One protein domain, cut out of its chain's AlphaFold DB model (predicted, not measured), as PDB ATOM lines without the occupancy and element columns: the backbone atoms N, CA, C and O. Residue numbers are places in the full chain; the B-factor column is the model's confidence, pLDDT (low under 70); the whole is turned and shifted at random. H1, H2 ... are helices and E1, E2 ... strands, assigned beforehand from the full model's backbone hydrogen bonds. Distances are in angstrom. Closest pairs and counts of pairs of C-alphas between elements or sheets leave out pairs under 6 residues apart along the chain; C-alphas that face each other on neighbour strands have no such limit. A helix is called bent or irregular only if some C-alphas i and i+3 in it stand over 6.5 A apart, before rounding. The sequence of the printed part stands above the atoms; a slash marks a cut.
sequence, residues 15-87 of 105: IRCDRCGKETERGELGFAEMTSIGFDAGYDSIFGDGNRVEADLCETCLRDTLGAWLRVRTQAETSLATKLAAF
ATOM      1  N   ILE A  15      43.198 -10.363  85.668       95.88
ATOM      2  CA  ILE A  15      42.168 -11.321  86.088       95.88
ATOM      3  C   ILE A  15      42.530 -11.825  87.483       95.88
ATOM      4  O   ILE A  15      43.703 -12.082  87.766       95.88
ATOM      5  N   ARG A  16      41.525 -11.990  88.344       97.00
ATOM      6  CA  ARG A  16      41.673 -12.535  89.695       97.00
ATOM      7  C   ARG A  16      40.911 -13.847  89.805       97.00
ATOM      8  O   ARG A  16      39.759 -13.922  89.418       97.00
ATOM      9  N   CYS A  17      41.541 -14.879  90.356       97.06
ATOM     10  CA  CYS A  17      40.856 -16.136  90.617       97.06
ATOM     11  C   CYS A  17      39.886 -15.978  91.793       97.06
ATOM     12  O   CYS A  17      40.324 -15.684  92.905       97.06
ATOM     13  N   ASP A  18      38.608 -16.283  91.586       97.25
ATOM     14  CA  ASP A  18      37.565 -16.149  92.611       97.25
ATOM     15  C   ASP A  18      37.740 -17.119  93.786       97.25
ATOM     16  O   ASP A  18      37.277 -16.862  94.897       97.25
ATOM     17  N   ARG A  19      38.442 -18.240  93.568       96.38
ATOM     18  CA  ARG A  19      38.656 -19.266  94.598       96.38
ATOM     19  C   ARG A  19      39.857 -18.982  95.499       96.38
ATOM     20  O   ARG A  19      39.734 -19.083  96.714       96.38
ATOM     21  N   CYS A  20      41.029 -18.704  94.927       96.81
ATOM     22  CA  CYS A  20      42.263 -18.516  95.704       96.81
ATOM     23  C   CYS A  20      42.732 -17.059  95.787       96.81
ATOM     24  O   CYS A  20      43.679 -16.771  96.511       96.81
ATOM     25  N   GLY A  21      42.106 -16.147  95.042       96.06
ATOM     26  CA  GLY A  21      42.475 -14.736  94.999       96.06
ATOM     27  C   GLY A  21      43.742 -14.425  94.205       96.06
ATOM     28  O   GLY A  21      44.149 -13.270  94.211       96.06
ATOM     29  N   LYS A  22      44.366 -15.410  93.537       95.06
ATOM     30  CA  LYS A  22      45.552 -15.189  92.694       95.06
ATOM     31  C   LYS A  22      45.214 -14.217  91.566       95.06
ATOM     32  O   LYS A  22      44.280 -14.468  90.811       95.06
ATOM     33  N   GLU A  23      46.009 -13.167  91.440       96.00
ATOM     34  CA  GLU A  23      45.919 -12.195  90.356       96.00
ATOM     35  C   GLU A  23      46.958 -12.514  89.283       96.00
ATOM     36  O   GLU A  23      48.048 -13.004  89.586       96.00
ATOM     37  N   THR A  24      46.589 -12.277  88.030       95.25
ATOM     38  CA  THR A  24      47.485 -12.393  86.878       95.25
ATOM     39  C   THR A  24      47.261 -11.217  85.949       95.25
ATOM     40  O   THR A  24      46.110 -10.863  85.674       95.25
ATOM     41  N   GLU A  25      48.343 -10.648  85.434       95.44
ATOM     42  CA  GLU A  25      48.313  -9.495  84.535       95.44
ATOM     43  C   GLU A  25      48.567  -9.882  83.076       95.44
ATOM     44  O   GLU A  25      49.243 -10.859  82.750       95.44
ATOM     45  N   ARG A  26      48.029  -9.083  82.154       91.25
ATOM     46  CA  ARG A  26      48.202  -9.275  80.716       91.25
ATOM     47  C   ARG A  26      49.685  -9.183  80.355       91.25
ATOM     48  O   ARG A  26      50.281  -8.114  80.423       91.25
ATOM     49  N   GLY A  27      50.235 -10.293  79.872       89.38
ATOM     50  CA  GLY A  27      51.654 -10.433  79.530       89.38
ATOM     51  C   GLY A  27      52.375 -11.447  80.416       89.38
ATOM     52  O   GLY A  27      53.424 -11.955  80.026       89.38
ATOM     53  N   GLU A  28      51.789 -11.807  81.556       91.19
ATOM     54  CA  GLU A  28      52.255 -12.919  82.373       91.19
ATOM     55  C   GLU A  28      51.812 -14.259  81.780       91.19
ATOM     56  O   GLU A  28      50.728 -14.380  81.205       91.19
ATOM     57  N   LEU A  29      52.631 -15.297  81.973       85.31
ATOM     58  CA  LEU A  29      52.326 -16.653  81.501       85.31
ATOM     59  C   LEU A  29      50.990 -17.164  82.064       85.31
ATOM     60  O   LEU A  29      50.177 -17.709  81.324       85.31
ATOM     61  N   GLY A  30      50.725 -16.888  83.345       87.44
ATOM     62  CA  GLY A  30      49.514 -17.344  84.026       87.44
ATOM     63  C   GLY A  30      48.220 -16.685  83.545       87.44
ATOM     64  O   GLY A  30      47.150 -17.224  83.802       87.44
ATOM     65  N   PHE A  31      48.287 -15.550  82.836       92.81
ATOM     66  CA  PHE A  31      47.092 -14.860  82.342       92.81
ATOM     67  C   PHE A  31      46.389 -15.652  81.238       92.81
ATOM     68  O   PHE A  31      45.164 -15.730  81.212       92.81
ATOM     69  N   ALA A  32      47.158 -16.269  80.335       90.56
ATOM     70  CA  ALA A  32      46.612 -17.077  79.242       90.56
ATOM     71  C   ALA A  32      46.014 -18.414  79.723       90.56
ATOM     72  O   ALA A  32      45.288 -19.068  78.979       90.56
ATOM     73  N   GLU A  33      46.327 -18.808  80.957       92.31
ATOM     74  CA  GLU A  33      45.902 -20.060  81.592       92.31
ATOM     75  C   GLU A  33      44.697 -19.862  82.529       92.31
ATOM     76  O   GLU A  33      44.175 -20.832  83.087       92.31
ATOM     77  N   MET A  34      44.229 -18.620  82.708       94.88
ATOM     78  CA  MET A  34      42.987 -18.344  83.431       94.88
ATOM     79  C   MET A  34      41.780 -18.808  82.614       94.88
ATOM     80  O   MET A  34      41.701 -18.605  81.404       94.88
ATOM     81  N   THR A  35      40.820 -19.431  83.292       95.50
ATOM     82  CA  THR A  35      39.551 -19.859  82.699       95.50
ATOM     83  C   THR A  35      38.416 -18.999  83.230       95.50
ATOM     84  O   THR A  35      38.126 -19.047  84.425       95.50
ATOM     85  N   SER A  36      37.760 -18.276  82.324       95.56
ATOM     86  CA  SER A  36      36.572 -17.467  82.601       95.56
ATOM     87  C   SER A  36      35.315 -18.191  82.126       95.56
ATOM     88  O   SER A  36      35.213 -18.605  80.968       95.56
ATOM     89  N   ILE A  37      34.344 -18.336  83.018       95.50
ATOM     90  CA  ILE A  37      32.999 -18.828  82.732       95.50
ATOM     91  C   ILE A  37      32.082 -17.611  82.739       95.50
ATOM     92  O   ILE A  37      32.161 -16.796  83.651       95.50
ATOM     93  N   GLY A  38      31.216 -17.490  81.735       95.81
ATOM     94  CA  GLY A  38      30.228 -16.419  81.661       95.81
ATOM     95  C   GLY A  38      29.054 -16.821  80.781       95.81
ATOM     96  O   GLY A  38      29.243 -17.062  79.589       95.81
ATOM     97  N   PHE A  39      27.856 -16.918  81.356       95.50
ATOM     98  CA  PHE A  39      26.623 -17.179  80.609       95.50
ATOM     99  C   PHE A  39      25.393 -16.596  81.309       95.50
ATOM    100  O   PHE A  39      25.392 -16.392  82.522       95.50
ATOM    101  N   ASP A  40      24.338 -16.363  80.533       97.06
ATOM    102  CA  ASP A  40      23.042 -15.933  81.052       97.06
ATOM    103  C   ASP A  40      22.154 -17.161  81.284       97.06
ATOM    104  O   ASP A  40      22.015 -18.034  80.422       97.06
ATOM    105  N   ALA A  41      21.571 -17.248  82.473       96.12
ATOM    106  CA  ALA A  41      20.696 -18.330  82.874       96.12
ATOM    107  C   ALA A  41      19.357 -18.286  82.119       96.12
ATOM    108  O   ALA A  41      18.710 -17.242  82.012       96.12
ATOM    109  N   GLY A  42      18.936 -19.447  81.610       95.06
ATOM    110  CA  GLY A  42      17.649 -19.617  80.934       95.06
ATOM    111  C   GLY A  42      16.456 -19.657  81.892       95.06
ATOM    112  O   GLY A  42      16.607 -19.495  83.100       95.06
ATOM    113  N   TYR A  43      15.273 -19.897  81.326       95.12
ATOM    114  CA  TYR A  43      14.030 -20.093  82.078       95.12
ATOM    115  C   TYR A  43      14.092 -21.344  82.966       95.12
ATOM    116  O   TYR A  43      14.578 -22.385  82.519       95.12
ATOM    117  N   ASP A  44      13.567 -21.234  84.185       94.44
ATOM    118  CA  ASP A  44      13.584 -22.250  85.243       94.44
ATOM    119  C   ASP A  44      15.005 -22.717  85.621       94.44
ATOM    120  O   ASP A  44      15.258 -23.871  85.975       94.44
ATOM    121  N   SER A  45      15.985 -21.815  85.507       95.88
ATOM    122  CA  SER A  45      17.369 -22.119  85.868       95.88
ATOM    123  C   SER A  45      17.539 -22.199  87.383       95.88
ATOM    124  O   SER A  45      17.066 -21.341  88.127       95.88
ATOM    125  N   ILE A  46      18.359 -23.147  87.848       97.06
ATOM    126  CA  ILE A  46      18.771 -23.231  89.261       97.06
ATOM    127  C   ILE A  46      19.505 -21.973  89.754       97.06
ATOM    128  O   ILE A  46      19.603 -21.745  90.956       97.06
ATOM    129  N   PHE A  47      20.034 -21.165  88.829       95.25
ATOM    130  CA  PHE A  47      20.715 -19.903  89.118       95.25
ATOM    131  C   PHE A  47      19.769 -18.693  89.091       95.25
ATOM    132  O   PHE A  47      20.215 -17.573  89.331       95.25
ATOM    133  N   GLY A  48      18.478 -18.914  88.831       95.38
ATOM    134  CA  GLY A  48      17.460 -17.885  88.634       95.38
ATOM    135  C   GLY A  48      17.374 -17.405  87.183       95.38
ATOM    136  O   GLY A  48      18.379 -17.332  86.475       95.38
ATOM    137  N   ASP A  49      16.160 -17.079  86.748       94.69
ATOM    138  CA  ASP A  49      15.859 -16.715  85.362       94.69
ATOM    139  C   ASP A  49      16.511 -15.388  84.958       94.69
ATOM    140  O   ASP A  49      16.324 -14.363  85.614       94.69
ATOM    141  N   GLY A  50      17.257 -15.401  83.851       93.62
ATOM    142  CA  GLY A  50      17.926 -14.217  83.307       93.62
ATOM    143  C   GLY A  50      19.156 -13.758  84.094       93.62
ATOM    144  O   GLY A  50      19.754 -12.742  83.744       93.62
ATOM    145  N   ASN A  51      19.558 -14.485  85.139       96.44
ATOM    146  CA  ASN A  51      20.732 -14.134  85.927       96.44
ATOM    147  C   ASN A  51      22.029 -14.431  85.174       96.44
ATOM    148  O   ASN A  51      22.187 -15.476  84.545       96.44
ATOM    149  N   ARG A  52      22.995 -13.524  85.302       97.06
ATOM    150  CA  ARG A  52      24.353 -13.723  84.806       97.06
ATOM    151  C   ARG A  52      25.135 -14.618  85.767       97.06
ATOM    152  O   ARG A  52      25.223 -14.312  86.954       97.06
ATOM    153  N   VAL A  53      25.719 -15.696  85.255       96.38
ATOM    154  CA  VAL A  53      26.596 -16.602  86.008       96.38
ATOM    155  C   VAL A  53      28.014 -16.445  85.487       96.38
ATOM    156  O   VAL A  53      28.274 -16.710  84.313       96.38
ATOM    157  N   GLU A  54      28.924 -16.027  86.365       97.25
ATOM    158  CA  GLU A  54      30.326 -15.767  86.039       97.25
ATOM    159  C   GLU A  54      31.269 -16.372  87.082       97.25
ATOM    160  O   GLU A  54      30.912 -16.473  88.258       97.25
ATOM    161  N   ALA A  55      32.450 -16.810  86.640       96.62
ATOM    162  CA  ALA A  55      33.538 -17.243  87.515       96.62
ATOM    163  C   ALA A  55      34.889 -17.230  86.786       96.62
ATOM    164  O   ALA A  55      34.984 -17.729  85.664       96.62
ATOM    165  N   ASP A  56      35.939 -16.777  87.464       97.06
ATOM    166  CA  ASP A  56      37.326 -16.799  87.003       97.06
ATOM    167  C   ASP A  56      38.176 -17.753  87.856       97.06
ATOM    168  O   ASP A  56      38.299 -17.626  89.079       97.06
ATOM    169  N   LEU A  57      38.815 -18.736  87.216       97.31
ATOM    170  CA  LEU A  57      39.605 -19.765  87.894       97.31
ATOM    171  C   LEU A  57      41.012 -19.888  87.304       97.31
ATOM    172  O   LEU A  57      41.180 -20.022  86.094       97.31
ATOM    173  N   CYS A  58      42.029 -19.931  88.174       95.81
ATOM    174  CA  CYS A  58      43.378 -20.327  87.763       95.81
ATOM    175  C   CYS A  58      43.446 -21.831  87.482       95.81
ATOM    176  O   CYS A  58      42.662 -22.591  88.045       95.81
ATOM    177  N   GLU A  59      44.415 -22.282  86.680       94.25
ATOM    178  CA  GLU A  59      44.558 -23.697  86.288       94.25
ATOM    179  C   GLU A  59      44.535 -24.688  87.469       94.25
ATOM    180  O   GLU A  59      43.921 -25.754  87.396       94.25
ATOM    181  N   THR A  60      45.143 -24.315  88.597       95.38
ATOM    182  CA  THR A  60      45.145 -25.130  89.817       95.38
ATOM    183  C   THR A  60      43.749 -25.199  90.431       95.38
ATOM    184  O   THR A  60      43.251 -26.290  90.685       95.38
ATOM    185  N   CYS A  61      43.071 -24.059  90.595       96.75
ATOM    186  CA  CYS A  61      41.705 -24.033  91.121       96.75
ATOM    187  C   CYS A  61      40.709 -24.701  90.172       96.75
ATOM    188  O   CYS A  61      39.797 -25.373  90.640       96.75
ATOM    189  N   LEU A  62      40.891 -24.562  88.859       95.94
ATOM    190  CA  LEU A  62      40.089 -25.231  87.843       95.94
ATOM    191  C   LEU A  62      40.183 -26.750  87.998       95.94
ATOM    192  O   LEU A  62      39.156 -27.422  88.112       95.94
ATOM    193  N   ARG A  63      41.408 -27.286  88.049       95.75
ATOM    194  CA  ARG A  63      41.653 -28.719  88.249       95.75
ATOM    195  C   ARG A  63      41.099 -29.198  89.581       95.75
ATOM    196  O   ARG A  63      40.454 -30.235  89.623       95.75
ATOM    197  N   ASP A  64      41.316 -28.451  90.652       96.44
ATOM    198  CA  ASP A  64      40.893 -28.871  91.983       96.44
ATOM    199  C   ASP A  64      39.365 -28.764  92.169       96.44
ATOM    200  O   ASP A  64      38.813 -29.454  93.019       96.44
ATOM    201  N   THR A  65      38.675 -27.890  91.421       95.44
ATOM    202  CA  THR A  65      37.209 -27.732  91.475       95.44
ATOM    203  C   THR A  65      36.494 -28.726  90.556       95.44
ATOM    204  O   THR A  65      35.530 -29.356  90.978       95.44
ATOM    205  N   LEU A  66      36.938 -28.863  89.300       94.69
ATOM    206  CA  LEU A  66      36.264 -29.707  88.303       94.69
ATOM    207  C   LEU A  66      36.831 -31.128  88.226       94.69
ATOM    208  O   LEU A  66      36.122 -32.048  87.826       94.69
ATOM    209  N   GLY A  67      38.092 -31.323  88.616       92.88
ATOM    210  CA  GLY A  67      38.729 -32.626  88.791       92.88
ATOM    211  C   GLY A  67      38.467 -33.593  87.642       92.88
ATOM    212  O   GLY A  67      38.814 -33.337  86.489       92.88
ATOM    213  N   ALA A  68      37.818 -34.710  87.972       92.94
ATOM    214  CA  ALA A  68      37.518 -35.799  87.047       92.94
ATOM    215  C   ALA A  68      36.545 -35.429  85.910       92.94
ATOM    216  O   ALA A  68      36.427 -36.184  84.945       92.94
ATOM    217  N   TRP A  69      35.846 -34.293  85.992       94.69
ATOM    218  CA  TRP A  69      34.981 -33.820  84.909       94.69
ATOM    219  C   TRP A  69      35.764 -33.147  83.776       94.69
ATOM    220  O   TRP A  69      35.243 -33.014  82.664       94.69
ATOM    221  N   LEU A  70      37.024 -32.763  84.015       93.81
ATOM    222  CA  LEU A  70      37.900 -32.223  82.979       93.81
ATOM    223  C   LEU A  70      38.355 -33.328  82.026       93.81
ATOM    224  O   LEU A  70      38.934 -34.339  82.422       93.81
ATOM    225  N   ARG A  71      38.150 -33.108  80.726       92.19
ATOM    226  CA  ARG A  71      38.650 -33.993  79.667       92.19
ATOM    227  C   ARG A  71      39.958 -33.441  79.117       92.19
ATOM    228  O   ARG A  71      39.956 -32.717  78.126       92.19
ATOM    229  N   VAL A  72      41.069 -33.794  79.754       88.69
ATOM    230  CA  VAL A  72      42.409 -33.453  79.258       88.69
ATOM    231  C   VAL A  72      42.754 -34.391  78.100       88.69
ATOM    232  O   VAL A  72      42.629 -35.610  78.223       88.69
ATOM    233  N   ARG A  73      43.135 -33.823  76.956       88.38
ATOM    234  CA  ARG A  73      43.543 -34.561  75.755       88.38
ATOM    235  C   ARG A  73      44.949 -34.145  75.368       88.38
ATOM    236  O   ARG A  73      45.296 -32.971  75.474       88.38
ATOM    237  N   THR A  74      45.748 -35.095  74.907       84.31
ATOM    238  CA  THR A  74      47.084 -34.794  74.390       84.31
ATOM    239  C   THR A  74      46.997 -34.194  72.989       84.31
ATOM    240  O   THR A  74      46.024 -34.401  72.260       84.31
ATOM    241  N   GLN A  75      48.052 -33.497  72.563       74.62
ATOM    242  CA  GLN A  75      48.116 -32.934  71.213       74.62
ATOM    243  C   GLN A  75      47.960 -34.008  70.119       74.62
ATOM    244  O   GLN A  75      47.352 -33.745  69.081       74.62
ATOM    245  N   ALA A  76      48.451 -35.229  70.366       71.94
ATOM    246  CA  ALA A  76      48.293 -36.370  69.466       71.94
ATOM    247  C   ALA A  76      46.819 -36.797  69.314       71.94
ATOM    248  O   ALA A  76      46.365 -37.101  68.210       71.94
ATOM    249  N   GLU A  77      46.043 -36.754  70.399       67.12
ATOM    250  CA  GLU A  77      44.615 -37.105  70.416       67.12
ATOM    251  C   GLU A  77      43.727 -36.016  69.803       67.12
ATOM    252  O   GLU A  77      42.675 -36.312  69.240       67.12
ATOM    253  N   THR A  78      44.142 -34.750  69.881       66.25
ATOM    254  CA  THR A  78      43.421 -33.625  69.265       66.25
ATOM    255  C   THR A  78      43.877 -33.319  67.844       66.25
ATOM    256  O   THR A  78      43.312 -32.419  67.214       66.25
ATOM    257  N   SER A  79      44.903 -34.022  67.352       74.94
ATOM    258  CA  SER A  79      45.502 -33.736  66.054       74.94
ATOM    259  C   SER A  79      44.462 -33.867  64.942       74.94
ATOM    260  O   SER A  79      43.600 -34.753  64.951       74.94
ATOM    261  N   LEU A  80      44.548 -32.966  63.965       68.94
ATOM    262  CA  LEU A  80      43.684 -33.004  62.792       68.94
ATOM    263  C   LEU A  80      43.827 -34.356  62.069       68.94
ATOM    264  O   LEU A  80      42.832 -34.915  61.634       68.94
ATOM    265  N   ALA A  81      45.037 -34.924  62.046       70.62
ATOM    266  CA  ALA A  81      45.313 -36.246  61.487       70.62
ATOM    267  C   ALA A  81      44.505 -37.359  62.175       70.62
ATOM    268  O   ALA A  81      43.910 -38.185  61.491       70.62
ATOM    269  N   THR A  82      44.411 -37.346  63.507       69.31
ATOM    270  CA  THR A  82      43.608 -38.317  64.268       69.31
ATOM    271  C   THR A  82      42.110 -38.128  64.008       69.31
ATOM    272  O   THR A  82      41.387 -39.107  63.838       69.31
ATOM    273  N   LYS A  83      41.632 -36.877  63.900       69.12
ATOM    274  CA  LYS A  83      40.229 -36.575  63.548       69.12
ATOM    275  C   LYS A  83      39.879 -36.987  62.114       69.12
ATOM    276  O   LYS A  83      38.795 -37.518  61.900       69.12
ATOM    277  N   LEU A  84      40.786 -36.783  61.152       70.38
ATOM    278  CA  LEU A  84      40.620 -37.254  59.773       70.38
ATOM    279  C   LEU A  84      40.680 -38.781  59.684       70.38
ATOM    280  O   LEU A  84      39.885 -39.365  58.965       70.38
ATOM    281  N   ALA A  85      41.568 -39.442  60.426       71.81
ATOM    282  CA  ALA A  85      41.632 -40.904  60.447       71.81
ATOM    283  C   ALA A  85      40.373 -41.538  61.072       71.81
ATOM    284  O   ALA A  85      39.984 -42.642  60.701       71.81
ATOM    285  N   ALA A  86      39.726 -40.838  62.009       68.94
ATOM    286  CA  ALA A  86      38.445 -41.241  62.584       68.94
ATOM    287  C   ALA A  86      37.233 -40.895  61.694       68.94
ATOM    288  O   ALA A  86      36.129 -41.376  61.961       68.94
ATOM    289  N   PHE A  87      37.412 -40.071  60.655       70.81
ATOM    290  CA  PHE A  87      36.352 -39.720  59.718       70.81
ATOM    291  C   PHE A  87      36.043 -40.918  58.814       70.81
ATOM    292  O   PHE A  87      36.863 -41.321  57.992       70.81
TER     293      PHE A  87
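Overview. This is residues 15 to 87 of the 105 residues of an uncharacterized protein of Variovorax sp. RA8 (UniProt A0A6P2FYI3). A long antiparallel hairpin of two strands, E2 and E3, has a small loop-built head with E1 at one end, where helix H1 also begins; a free tail, residues 71 to 87 with H2 and H3, sticks out from the rest. The 73 printed residues hold E1, E2, E3, H1, H2 and H3 in that order, a mixed class of helices and strands with under half of the residues in named elements. The sheet's order is E2 - E3. The whole is only just loose, close to extended, with a radius of gyration of the C-alphas of 16.4 A and spans of 43 by 36 by 23 A.

Arrangement. Start at residues 15 to 16, which pair antiparallel with residues 23 to 24 of E1, residues 23 to 25; E1 pairs with no named strand. Next, E2, residues 35 to 40, and E3, residues 52 to 57, form a hairpin, antiparallel at 175 degrees; look for N 37 and O 55, 2.8 A apart, and N 53 and O 39, 2.8 A apart, within hydrogen-bond range. E1 is apart from both. Beyond E3 comes H1, residues 59 to 69; its closest C-alphas with E2 are those of Thr 35 and Glu 59, 7.3 A apart. H2, residues 75 to 78, is apart from H1, and is close but not clearly touching H3, residues 80 to 85: the closest C-alphas, of Ala 76 and Thr 82, are 7.3 A apart. In H3 every O i to N i+4 pair is within hydrogen-bond range, in H1 5 of 7, and H2 is too short for such a pair.

Along the chain. Find C-alpha 23 at (45.919, -12.195, 90.356), where E1 begins. E2 runs 17.0 A, E3 16.7 A and H1 14.0 A; H1 is irregular, with C-alphas 65 and 68 9.2 A apart. H3 ends at C-alpha 85, (41.632, -40.904, 60.447).

Size, cuts and confidence. The farthest C-alphas, of Gly 48 and Ala 85, are 43.7 A apart. The printed part has no cut, and the link from E2 to E3 is long, with 11 residues. Mean pLDDT of the printed part is 90.2; residues 77 to 78, 80, 82 to 83 and 86 are under 70.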